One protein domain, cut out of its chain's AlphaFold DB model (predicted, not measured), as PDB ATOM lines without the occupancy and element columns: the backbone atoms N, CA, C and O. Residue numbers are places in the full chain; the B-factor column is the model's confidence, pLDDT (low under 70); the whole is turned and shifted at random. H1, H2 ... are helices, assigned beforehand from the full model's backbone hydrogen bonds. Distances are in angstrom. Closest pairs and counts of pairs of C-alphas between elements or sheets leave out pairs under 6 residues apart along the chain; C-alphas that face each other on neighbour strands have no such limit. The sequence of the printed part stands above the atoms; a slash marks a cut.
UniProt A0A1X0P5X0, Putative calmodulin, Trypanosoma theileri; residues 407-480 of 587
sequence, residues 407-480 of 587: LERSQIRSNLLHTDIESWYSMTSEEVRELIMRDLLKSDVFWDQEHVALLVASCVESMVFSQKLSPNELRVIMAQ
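What this domain is: This is residues 407 to 480 of the 587 residues of the protein "Putative calmodulin" of Trypanosoma theileri (UniProt A0A1X0P5X0). Two longer helices, H3 and H4, pack side by side as a helical hairpin, and H1 and H5 lie over one side of it, H1 toward the end where residues 442 to 449 join the hairpin's helices and H5 toward the other end. H1 and H5 run opposite ways, their lines at 7 degrees, side by side but staggered, and the short H2 sits beside the hairpin near the beginning of H3 and the end of H4. The printed part has 74 residues, with five named helices in the order H1, H2, H3, H4, H5 and no named strand; its class is all helix. It is compact, with a radius of gyration of the C-alphas of 11.3 A, and rounded, spanning 30 by 24 by 18 A.

Where its parts are: Find C-alpha 407 at (-11.820, -18.164, -4.534); there H1 begins, and it takes residues 407 to 417, 15.1 A long. Go on to residues 423 to 426 for H2, four residues. Next comes H3, residues 429 to 441, 18.1 A long. Look for C-alpha 450 at (-2.112, -19.090, 9.897), where H4 begins; this longest helix takes residues 450 to 466 and measures 22.3 A. H5, residues 471 to 478, is 10.5 A long and ends at C-alpha 478, (-20.644, -22.314, 5.884).

How they stand to each other: Start with the hairpin of H3 and H4, which touch, their closest C-alphas being those of Arg 433 and Ala 457, 4.9 A apart. They run opposite ways at a shallow tilt of 34 degrees, only just short of steep. H1 touches H3, which meets it with residues 436 to 440 alone; the closest C-alphas, of Asn 415 and Leu 440, are 7.2 A apart, and the tilt is steep, 53 degrees. H1 and H4 are near each other, with 7 pairs of C-alphas within 10 A. H1 and H5 only just touch, with 3 pairs of C-alphas within 8 A, the closest those of Arg 413 and Met 478 at 6.4 A; their tilt is shallow, 7 degrees, opposite ways. H5 is close to H4 but not clearly touching, with C-alphas 463 and 474 closest at 7.1 A. H2 is close to H3 but not clearly touching, with C-alphas 424 and 432 closest at 5.9 A. H3 and H5 are apart. Read the backbones and you find each O i to N i+4 pair of H1, H3, H4 and H5 within hydrogen-bond range; H2 is too short for such a pair.

The domain as a whole: The two C-alphas farthest apart, of Asp 444 and Lys 468, are 31.0 A from each other. The printed part has no cut and no long link. The mean pLDDT of the printed part is 76.8, and residues 407 to 408 and 441 to 451 of this model are under 70.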
ATOM      1  N   LEU A 407     -12.447 -16.859  -4.299       60.78
ATOM      2  CA  LEU A 407     -11.820 -18.164  -4.534       60.78
ATOM      3  C   LEU A 407     -11.341 -18.817  -3.228       60.78
ATOM      4  O   LEU A 407     -11.659 -19.969  -2.965       60.78
ATOM      5  N   GLU A 408     -10.663 -18.052  -2.370       64.94
ATOM      6  CA  GLU A 408     -10.154 -18.523  -1.074       64.94
ATOM      7  C   GLU A 408     -11.296 -18.919  -0.141       64.94
ATOM      8  O   GLU A 408     -11.264 -19.986   0.464       64.94
ATOM      9  N   ARG A 409     -12.360 -18.106  -0.080       75.88
ATOM     10  CA  ARG A 409     -13.590 -18.480   0.634       75.88
ATOM     11  C   ARG A 409     -14.171 -19.775   0.078       75.88
ATOM     12  O   ARG A 409     -14.596 -20.633   0.839       75.88
ATOM     13  N   SER A 410     -14.175 -19.950  -1.241       74.19
ATOM     14  CA  SER A 410     -14.638 -21.189  -1.867       74.19
ATOM     15  C   SER A 410     -13.787 -22.405  -1.501       74.19
ATOM     16  O   SER A 410     -14.351 -23.454  -1.213       74.19
ATOM     17  N   GLN A 411     -12.465 -22.264  -1.466       73.94
ATOM     18  CA  GLN A 411     -11.532 -23.337  -1.112       73.94
ATOM     19  C   GLN A 411     -11.587 -23.684   0.387       73.94
ATOM     20  O   GLN A 411     -11.559 -24.854   0.756       73.94
ATOM     21  N   ILE A 412     -11.741 -22.689   1.267       78.19
ATOM     22  CA  ILE A 412     -11.972 -22.919   2.703       78.19
ATOM     23  C   ILE A 412     -13.286 -23.678   2.903       78.19
ATOM     24  O   ILE A 412     -13.341 -24.636   3.673       78.19
ATOM     25  N   ARG A 413     -14.340 -23.284   2.177       83.38
ATOM     26  CA  ARG A 413     -15.635 -23.971   2.201       83.38
ATOM     27  C   ARG A 413     -15.524 -25.407   1.717       83.38
ATOM     28  O   ARG A 413     -16.016 -26.285   2.411       83.38
ATOM     29  N   SER A 414     -14.876 -25.666   0.578       80.25
ATOM     30  CA  SER A 414     -14.699 -27.041   0.102       80.25
ATOM     31  C   SER A 414     -13.934 -27.876   1.124       80.25
ATOM     32  O   SER A 414     -14.401 -28.944   1.501       80.25
ATOM     33  N   ASN A 415     -12.828 -27.360   1.665       77.06
ATOM     34  CA  ASN A 415     -12.007 -28.100   2.625       77.06
ATOM     35  C   ASN A 415     -12.773 -28.439   3.915       77.06
ATOM     36  O   ASN A 415     -12.643 -29.544   4.441       77.06
ATOM     37  N   LEU A 416     -13.601 -27.515   4.410       79.94
ATOM     38  CA  LEU A 416     -14.321 -27.688   5.674       79.94
ATOM     39  C   LEU A 416     -15.693 -28.360   5.544       79.94
ATOM     40  O   LEU A 416     -16.217 -28.874   6.525       79.94
ATOM     41  N   LEU A 417     -16.298 -28.366   4.355       78.75
ATOM     42  CA  LEU A 417     -17.539 -29.104   4.102       78.75
ATOM     43  C   LEU A 417     -17.282 -30.583   3.775       78.75
ATOM     44  O   LEU A 417     -18.197 -31.391   3.904       78.75
ATOM     45  N   HIS A 418     -16.059 -30.939   3.365       72.00
ATOM     46  CA  HIS A 418     -15.634 -32.331   3.170       72.00
ATOM     47  C   HIS A 418     -15.178 -33.023   4.462       72.00
ATOM     48  O   HIS A 418     -15.015 -34.241   4.471       72.00
ATOM     49  N   THR A 419     -14.974 -32.275   5.547       74.25
ATOM     50  CA  THR A 419     -14.645 -32.832   6.863       74.25
ATOM     51  C   THR A 419     -15.901 -33.306   7.586       74.25
ATOM     52  O   THR A 419     -17.001 -32.798   7.362       74.25
ATOM     53  N   ASP A 420     -15.750 -34.300   8.462       79.19
ATOM     54  CA  ASP A 420     -16.871 -34.840   9.223       79.19
ATOM     55  C   ASP A 420     -17.311 -33.862  10.324       79.19
ATOM     56  O   ASP A 420     -16.833 -33.896  11.456       79.19
ATOM     57  N   ILE A 421     -18.226 -32.960   9.968       79.44
ATOM     58  CA  ILE A 421     -18.769 -31.918  10.853       79.44
ATOM     59  C   ILE A 421     -19.438 -32.518  12.099       79.44
ATOM     60  O   ILE A 421     -19.510 -31.858  13.134       79.44
ATOM     61  N   GLU A 422     -19.921 -33.762  12.036       82.94
ATOM     62  CA  GLU A 422     -20.585 -34.416  13.169       82.94
ATOM     63  C   GLU A 422     -19.585 -34.734  14.287       82.94
ATOM     64  O   GLU A 422     -19.915 -34.590  15.468       82.94
ATOM     65  N   SER A 423     -18.331 -35.023  13.924       81.12
ATOM     66  CA  SER A 423     -17.243 -35.236  14.882       81.12
ATOM     67  C   SER A 423     -16.961 -34.006  15.755       81.12
ATOM     68  O   SER A 423     -16.665 -34.158  16.941       81.12
ATOM     69  N   TRP A 424     -17.150 -32.782  15.242       82.75
ATOM     70  CA  TRP A 424     -16.824 -31.537  15.958       82.75
ATOM     71  C   TRP A 424     -17.660 -31.329  17.224       82.75
ATOM     72  O   TRP A 424     -17.211 -30.684  18.166       82.75
ATOM     73  N   TYR A 425     -18.863 -31.904  17.273       82.50
ATOM     74  CA  TYR A 425     -19.769 -31.793  18.419       82.50
ATOM     75  C   TYR A 425     -19.420 -32.755  19.563       82.50
ATOM     76  O   TYR A 425     -19.935 -32.599  20.669       82.50
ATOM     77  N   SER A 426     -18.553 -33.740  19.304       79.88
ATOM     78  CA  SER A 426     -18.028 -34.667  20.314       79.88
ATOM     79  C   SER A 426     -16.715 -34.194  20.956       79.88
ATOM     80  O   SER A 426     -16.270 -34.785  21.936       79.88
ATOM     81  N   MET A 427     -16.121 -33.120  20.424       82.88
ATOM     82  CA  MET A 427     -14.803 -32.593  20.791       82.88
ATOM     83  C   MET A 427     -14.901 -31.325  21.659       82.88
ATOM     84  O   MET A 427     -15.951 -30.686  21.756       82.88
ATOM     85  N   THR A 428     -13.796 -30.933  22.297       84.19
ATOM     86  CA  THR A 428     -13.690 -29.668  23.049       84.19
ATOM     87  C   THR A 428     -13.464 -28.448  22.137       84.19
ATOM     88  O   THR A 428     -13.050 -28.575  20.987       84.19
ATOM     89  N   SER A 429     -13.707 -27.233  22.654       77.69
ATOM     90  CA  SER A 429     -13.506 -25.958  21.924       77.69
ATOM     91  C   SER A 429     -12.089 -25.818  21.364       77.69
ATOM     92  O   SER A 429     -11.886 -25.418  20.218       77.69
ATOM     93  N   GLU A 430     -11.096 -26.208  22.167       75.56
ATOM     94  CA  GLU A 430      -9.690 -26.185  21.772       75.56
ATOM     95  C   GLU A 430      -9.378 -27.255  20.724       75.56
ATOM     96  O   GLU A 430      -8.677 -26.961  19.759       75.56
ATOM     97  N   GLU A 431      -9.944 -28.455  20.856       77.31
ATOM     98  CA  GLU A 431      -9.760 -29.546  19.895       77.31
ATOM     99  C   GLU A 431     -10.343 -29.228  18.515       77.31
ATOM    100  O   GLU A 431      -9.691 -29.493  17.508       77.31
ATOM    101  N   VAL A 432     -11.533 -28.621  18.446       79.31
ATOM    102  CA  VAL A 432     -12.141 -28.193  17.173       79.31
ATOM    103  C   VAL A 432     -11.311 -27.092  16.521       79.31
ATOM    104  O   VAL A 432     -11.069 -27.123  15.313       79.31
ATOM    105  N   ARG A 433     -10.832 -26.129  17.315       79.00
ATOM    106  CA  ARG A 433      -9.984 -25.038  16.826       79.00
ATOM    107  C   ARG A 433      -8.681 -25.574  16.233       79.00
ATOM    108  O   ARG A 433      -8.334 -25.222  15.108       79.00
ATOM    109  N   GLU A 434      -8.004 -26.460  16.958       77.19
ATOM    110  CA  GLU A 434      -6.773 -27.114  16.509       77.19
ATOM    111  C   GLU A 434      -7.027 -28.025  15.297       77.19
ATOM    112  O   GLU A 434      -6.227 -28.028  14.368       77.19
ATOM    113  N   LEU A 435      -8.158 -28.739  15.230       80.75
ATOM    114  CA  LEU A 435      -8.523 -29.568  14.075       80.75
ATOM    115  C   LEU A 435      -8.707 -28.730  12.806       80.75
ATOM    116  O   LEU A 435      -8.144 -29.070  11.769       80.75
ATOM    117  N   ILE A 436      -9.438 -27.618  12.885       81.44
ATOM    118  CA  ILE A 436      -9.694 -26.737  11.736       81.44
ATOM    119  C   ILE A 436      -8.420 -26.022  11.302       81.44
ATOM    120  O   ILE A 436      -8.137 -25.936  10.105       81.44
ATOM    121  N   MET A 437      -7.630 -25.531  12.262       77.50
ATOM    122  CA  MET A 437      -6.323 -24.952  11.964       77.50
ATOM    123  C   MET A 437      -5.430 -25.984  11.286       77.50
ATOM    124  O   MET A 437      -4.848 -25.693  10.245       77.50
ATOM    125  N   ARG A 438      -5.399 -27.211  11.805       74.56
ATOM    126  CA  ARG A 438      -4.641 -28.314  11.228       74.56
ATOM    127  C   ARG A 438      -5.093 -28.634   9.804       74.56
ATOM    128  O   ARG A 438      -4.258 -28.767   8.922       74.56
ATOM    129  N   ASP A 439      -6.388 -28.757   9.557       75.12
ATOM    130  CA  ASP A 439      -6.891 -29.190   8.252       75.12
ATOM    131  C   ASP A 439      -6.748 -28.095   7.184       75.12
ATOM    132  O   ASP A 439      -6.411 -28.392   6.039       75.12
ATOM    133  N   LEU A 440      -6.882 -26.818   7.559       72.81
ATOM    134  CA  LEU A 440      -6.562 -25.707   6.663       72.81
ATOM    135  C   LEU A 440      -5.057 -25.594   6.420       72.81
ATOM    136  O   LEU A 440      -4.639 -25.484   5.274       72.81
ATOM    137  N   LEU A 441      -4.229 -25.670   7.461       65.56
ATOM    138  CA  LEU A 441      -2.778 -25.535   7.323       65.56
ATOM    139  C   LEU A 441      -2.106 -26.758   6.675       65.56
ATOM    140  O   LEU A 441      -0.969 -26.644   6.227       65.56
ATOM    141  N   LYS A 442      -2.788 -27.910   6.600       65.19
ATOM    142  CA  LYS A 442      -2.375 -29.068   5.784       65.19
ATOM    143  C   LYS A 442      -2.538 -28.807   4.288       65.19
ATOM    144  O   LYS A 442      -1.871 -29.465   3.501       65.19
ATOM    145  N   SER A 443      -3.442 -27.907   3.904       62.16
ATOM    146  CA  SER A 443      -3.691 -27.574   2.505       62.16
ATOM    147  C   SER A 443      -2.527 -26.767   1.940       62.16
ATOM    148  O   SER A 443      -2.171 -25.723   2.493       62.16
ATOM    149  N   ASP A 444      -2.026 -27.173   0.772       50.91
ATOM    150  CA  ASP A 444      -1.002 -26.443   0.008       50.91
ATOM    151  C   ASP A 444      -1.433 -25.007  -0.360       50.91
ATOM    152  O   ASP A 444      -0.601 -24.157  -0.671       50.91
ATOM    153  N   VAL A 445      -2.726 -24.701  -0.228       54.75
ATOM    154  CA  VAL A 445      -3.308 -23.372  -0.466       54.75
ATOM    155  C   VAL A 445      -3.232 -22.444   0.759       54.75
ATOM    156  O   VAL A 445      -3.152 -21.226   0.604       54.75
ATOM    157  N   PHE A 446      -3.296 -22.984   1.983       58.66
ATOM    158  CA  PHE A 446      -3.464 -22.179   3.208       58.66
ATOM    159  C   PHE A 446      -2.361 -22.380   4.255       58.66
ATOM    160  O   PHE A 446      -2.427 -21.758   5.315       58.66
ATOM    161  N   TRP A 447      -1.340 -23.200   3.988       52.28
ATOM    162  CA  TRP A 447      -0.263 -23.522   4.940       52.28
ATOM    163  C   TRP A 447       0.551 -22.309   5.433       52.28
ATOM    164  O   TRP A 447       1.108 -22.351   6.535       52.28
ATOM    165  N   ASP A 448       0.613 -21.212   4.676       48.66
ATOM    166  CA  ASP A 448       1.260 -19.948   5.057       48.66
ATOM    167  C   ASP A 448       0.274 -18.922   5.660       48.66
ATOM    168  O   ASP A 448       0.672 -17.861   6.148       48.66
ATOM    169  N   GLN A 449      -1.019 -19.253   5.702       60.84
ATOM    170  CA  GLN A 449      -2.103 -18.360   6.114       60.84
ATOM    171  C   GLN A 449      -2.640 -18.708   7.505       60.84
ATOM    172  O   GLN A 449      -3.843 -18.838   7.713       60.84
ATOM    173  N   GLU A 450      -1.753 -18.783   8.499       62.97
ATOM    174  CA  GLU A 450      -2.112 -19.090   9.897       62.97
ATOM    175  C   GLU A 450      -3.186 -18.153  10.459       62.97
ATOM    176  O   GLU A 450      -4.115 -18.583  11.130       62.97
ATOM    177  N   HIS A 451      -3.123 -16.871  10.105       66.25
ATOM    178  CA  HIS A 451      -4.144 -15.896  10.476       66.25
ATOM    179  C   HIS A 451      -5.525 -16.204   9.871       66.25
ATOM    180  O   HIS A 451      -6.540 -15.942  10.514       66.25
ATOM    181  N   VAL A 452      -5.578 -16.752   8.651       71.44
ATOM    182  CA  VAL A 452      -6.826 -17.192   8.015       71.44
ATOM    183  C   VAL A 452      -7.326 -18.443   8.711       71.44
ATOM    184  O   VAL A 452      -8.478 -18.472   9.124       71.44
ATOM    185  N   ALA A 453      -6.456 -19.431   8.921       74.44
ATOM    186  CA  ALA A 453      -6.799 -20.654   9.632       74.44
ATOM    187  C   ALA A 453      -7.359 -20.363  11.035       74.44
ATOM    188  O   ALA A 453      -8.412 -20.880  11.394       74.44
ATOM    189  N   LEU A 454      -6.722 -19.456  11.782       73.31
ATOM    190  CA  LEU A 454      -7.159 -19.025  13.109       73.31
ATOM    191  C   LEU A 454      -8.482 -18.251  13.064       73.31
ATOM    192  O   LEU A 454      -9.362 -18.502  13.882       73.31
ATOM    193  N   LEU A 455      -8.666 -17.353  12.092       77.06
ATOM    194  CA  LEU A 455      -9.931 -16.636  11.907       77.06
ATOM    195  C   LEU A 455     -11.086 -17.601  11.613       77.06
ATOM    196  O   LEU A 455     -12.177 -17.447  12.160       77.06
ATOM    197  N   VAL A 456     -10.847 -18.593  10.755       82.06
ATOM    198  CA  VAL A 456     -11.853 -19.589  10.382       82.06
ATOM    199  C   VAL A 456     -12.157 -20.498  11.561       82.06
ATOM    200  O   VAL A 456     -13.326 -20.700  11.879       82.06
ATOM    201  N   ALA A 457     -11.124 -20.971  12.257       83.44
ATOM    202  CA  ALA A 457     -11.261 -21.800  13.443       83.44
ATOM    203  C   ALA A 457     -12.040 -21.080  14.550       83.44
ATOM    204  O   ALA A 457     -13.012 -21.635  15.046       83.44
ATOM    205  N   SER A 458     -11.718 -19.820  14.862       81.00
ATOM    206  CA  SER A 458     -12.481 -19.022  15.834       81.00
ATOM    207  C   SER A 458     -13.915 -18.733  15.380       81.00
ATOM    208  O   SER A 458     -14.823 -18.649  16.209       81.00
ATOM    209  N   CYS A 459     -14.152 -18.588  14.073       83.75
ATOM    210  CA  CYS A 459     -15.503 -18.436  13.538       83.75
ATOM    211  C   CYS A 459     -16.325 -19.714  13.752       83.75
ATOM    212  O   CYS A 459     -17.443 -19.636  14.257       83.75
ATOM    213  N   VAL A 460     -15.776 -20.882  13.406       85.38
ATOM    214  CA  VAL A 460     -16.453 -22.173  13.595       85.38
ATOM    215  C   VAL A 460     -16.625 -22.489  15.078       85.38
ATOM    216  O   VAL A 460     -17.715 -22.865  15.494       85.38
ATOM    217  N   GLU A 461     -15.603 -22.252  15.896       85.69
ATOM    218  CA  GLU A 461     -15.657 -22.398  17.351       85.69
ATOM    219  C   GLU A 461     -16.797 -21.560  17.953       85.69
ATOM    220  O   GLU A 461     -17.620 -22.064  18.720       85.69
ATOM    221  N   SER A 462     -16.915 -20.289  17.552       85.00
ATOM    222  CA  SER A 462     -18.017 -19.425  17.983       85.00
ATOM    223  C   SER A 462     -19.375 -19.975  17.544       85.00
ATOM    224  O   SER A 462     -20.324 -19.981  18.330       85.00
ATOM    225  N   MET A 463     -19.482 -20.479  16.317       84.25
ATOM    226  CA  MET A 463     -20.720 -21.042  15.778       84.25
ATOM    227  C   MET A 463     -21.156 -22.329  16.504       84.25
ATOM    228  O   MET A 463     -22.338 -22.484  16.819       84.25
ATOM    229  N   VAL A 464     -20.210 -23.215  16.824       84.50
ATOM    230  CA  VAL A 464     -20.461 -24.507  17.483       84.50
ATOM    231  C   VAL A 464     -20.698 -24.330  18.985       84.50
ATOM    232  O   VAL A 464     -21.723 -24.770  19.502       84.50
ATOM    233  N   PHE A 465     -19.798 -23.648  19.698       85.31
ATOM    234  CA  PHE A 465     -19.815 -23.612  21.166       85.31
ATOM    235  C   PHE A 465     -20.549 -22.398  21.739       85.31
ATOM    236  O   PHE A 465     -21.264 -22.525  22.735       85.31
ATOM    237  N   SER A 466     -20.406 -21.220  21.119       85.19
ATOM    238  CA  SER A 466     -21.052 -19.995  21.623       85.19
ATOM    239  C   SER A 466     -22.490 -19.849  21.119       85.19
ATOM    240  O   SER A 466     -23.380 -19.507  21.895       85.19
ATOM    241  N   GLN A 467     -22.728 -20.117  19.833       84.94
ATOM    242  CA  GLN A 467     -24.039 -19.968  19.190       84.94
ATOM    243  C   GLN A 467     -24.863 -21.266  19.189       84.94
ATOM    244  O   GLN A 467     -26.066 -21.203  18.946       84.94
ATOM    245  N   LYS A 468     -24.248 -22.416  19.518       83.75
ATOM    246  CA  LYS A 468     -24.897 -23.739  19.630       83.75
ATOM    247  C   LYS A 468     -25.717 -24.124  18.395       83.75
ATOM    248  O   LYS A 468     -26.812 -24.671  18.519       83.75
ATOM    249  N   LEU A 469     -25.192 -23.819  17.211       86.50
ATOM    250  CA  LEU A 469     -25.837 -24.160  15.946       86.50
ATOM    251  C   LEU A 469     -25.835 -25.676  15.738       86.50
ATOM    252  O   LEU A 469     -24.848 -26.340  16.052       86.50
ATOM    253  N   SER A 470     -26.915 -26.229  15.188       86.56
ATOM    254  CA  SER A 470     -26.965 -27.645  14.802       86.56
ATOM    255  C   SER A 470     -26.060 -27.933  13.588       86.56
ATOM    256  O   SER A 470     -25.793 -27.017  12.804       86.56
ATOM    257  N   PRO A 471     -25.621 -29.192  13.362       83.31
ATOM    258  CA  PRO A 471     -24.736 -29.534  12.240       83.31
ATOM    259  C   PRO A 471     -25.284 -29.095  10.874       83.31
ATOM    260  O   PRO A 471     -24.541 -28.653   9.997       83.31
ATOM    261  N   ASN A 472     -26.607 -29.161  10.699       82.75
ATOM    262  CA  ASN A 472     -27.273 -28.744   9.466       82.75
ATOM    263  C   ASN A 472     -27.286 -27.217   9.299       82.75
ATOM    264  O   ASN A 472     -27.057 -26.725   8.197       82.75
ATOM    265  N   GLU A 473     -27.505 -26.456  10.373       84.12
ATOM    266  CA  GLU A 473     -27.445 -24.987  10.338       84.12
ATOM    267  C   GLU A 473     -26.018 -24.489  10.091       84.12
ATOM    268  O   GLU A 473     -25.810 -23.562   9.307       84.12
ATOM    269  N   LEU A 474     -25.030 -25.149  10.702       84.81
ATOM    270  CA  LEU A 474     -23.612 -24.877  10.492       84.81
ATOM    271  C   LEU A 474     -23.224 -25.076   9.018       84.81
ATOM    272  O   LEU A 474     -22.661 -24.162   8.416       84.81
ATOM    273  N   ARG A 475     -23.615 -26.205   8.406       83.81
ATOM    274  CA  ARG A 475     -23.412 -26.473   6.967       83.81
ATOM    275  C   ARG A 475     -24.043 -25.392   6.085       83.81
ATOM    276  O   ARG A 475     -23.410 -24.936   5.136       83.81
ATOM    277  N   VAL A 476     -25.262 -24.950   6.404       84.56
ATOM    278  CA  VAL A 476     -25.967 -23.906   5.637       84.56
ATOM    279  C   VAL A 476     -25.245 -22.562   5.713       84.56
ATOM    280  O   VAL A 476     -25.120 -21.884   4.694       84.56
ATOM    281  N   ILE A 477     -24.750 -22.167   6.888       83.31
ATOM    282  CA  ILE A 477     -24.024 -20.900   7.043       83.31
ATOM    283  C   ILE A 477     -22.649 -20.980   6.374       83.31
ATOM    284  O   ILE A 477     -22.266 -20.056   5.661       83.31
ATOM    285  N   MET A 478     -21.933 -22.095   6.540       82.25
ATOM    286  CA  MET A 478     -20.644 -22.314   5.884       82.25
ATOM    287  C   MET A 478     -20.766 -22.349   4.361       82.25
ATOM    288  O   MET A 478     -19.863 -21.898   3.670       82.25
ATOM    289  N   ALA A 479     -21.887 -22.820   3.813       80.19
ATOM    290  CA  ALA A 479     -22.122 -22.830   2.372       80.19
ATOM    291  C   ALA A 479     -22.285 -21.421   1.764       80.19
ATOM    292  O   ALA A 479     -22.132 -21.262   0.550       80.19
ATOM    293  N   GLN A 480     -22.552 -20.384   2.567       83.19
ATOM    294  CA  GLN A 480     -22.725 -19.016   2.070       83.19
ATOM    295  C   GLN A 480     -21.434 -18.464   1.447       83.19
ATOM    296  O   GLN A 480     -20.343 -18.647   1.974       83.19
TER     297      GLN A 480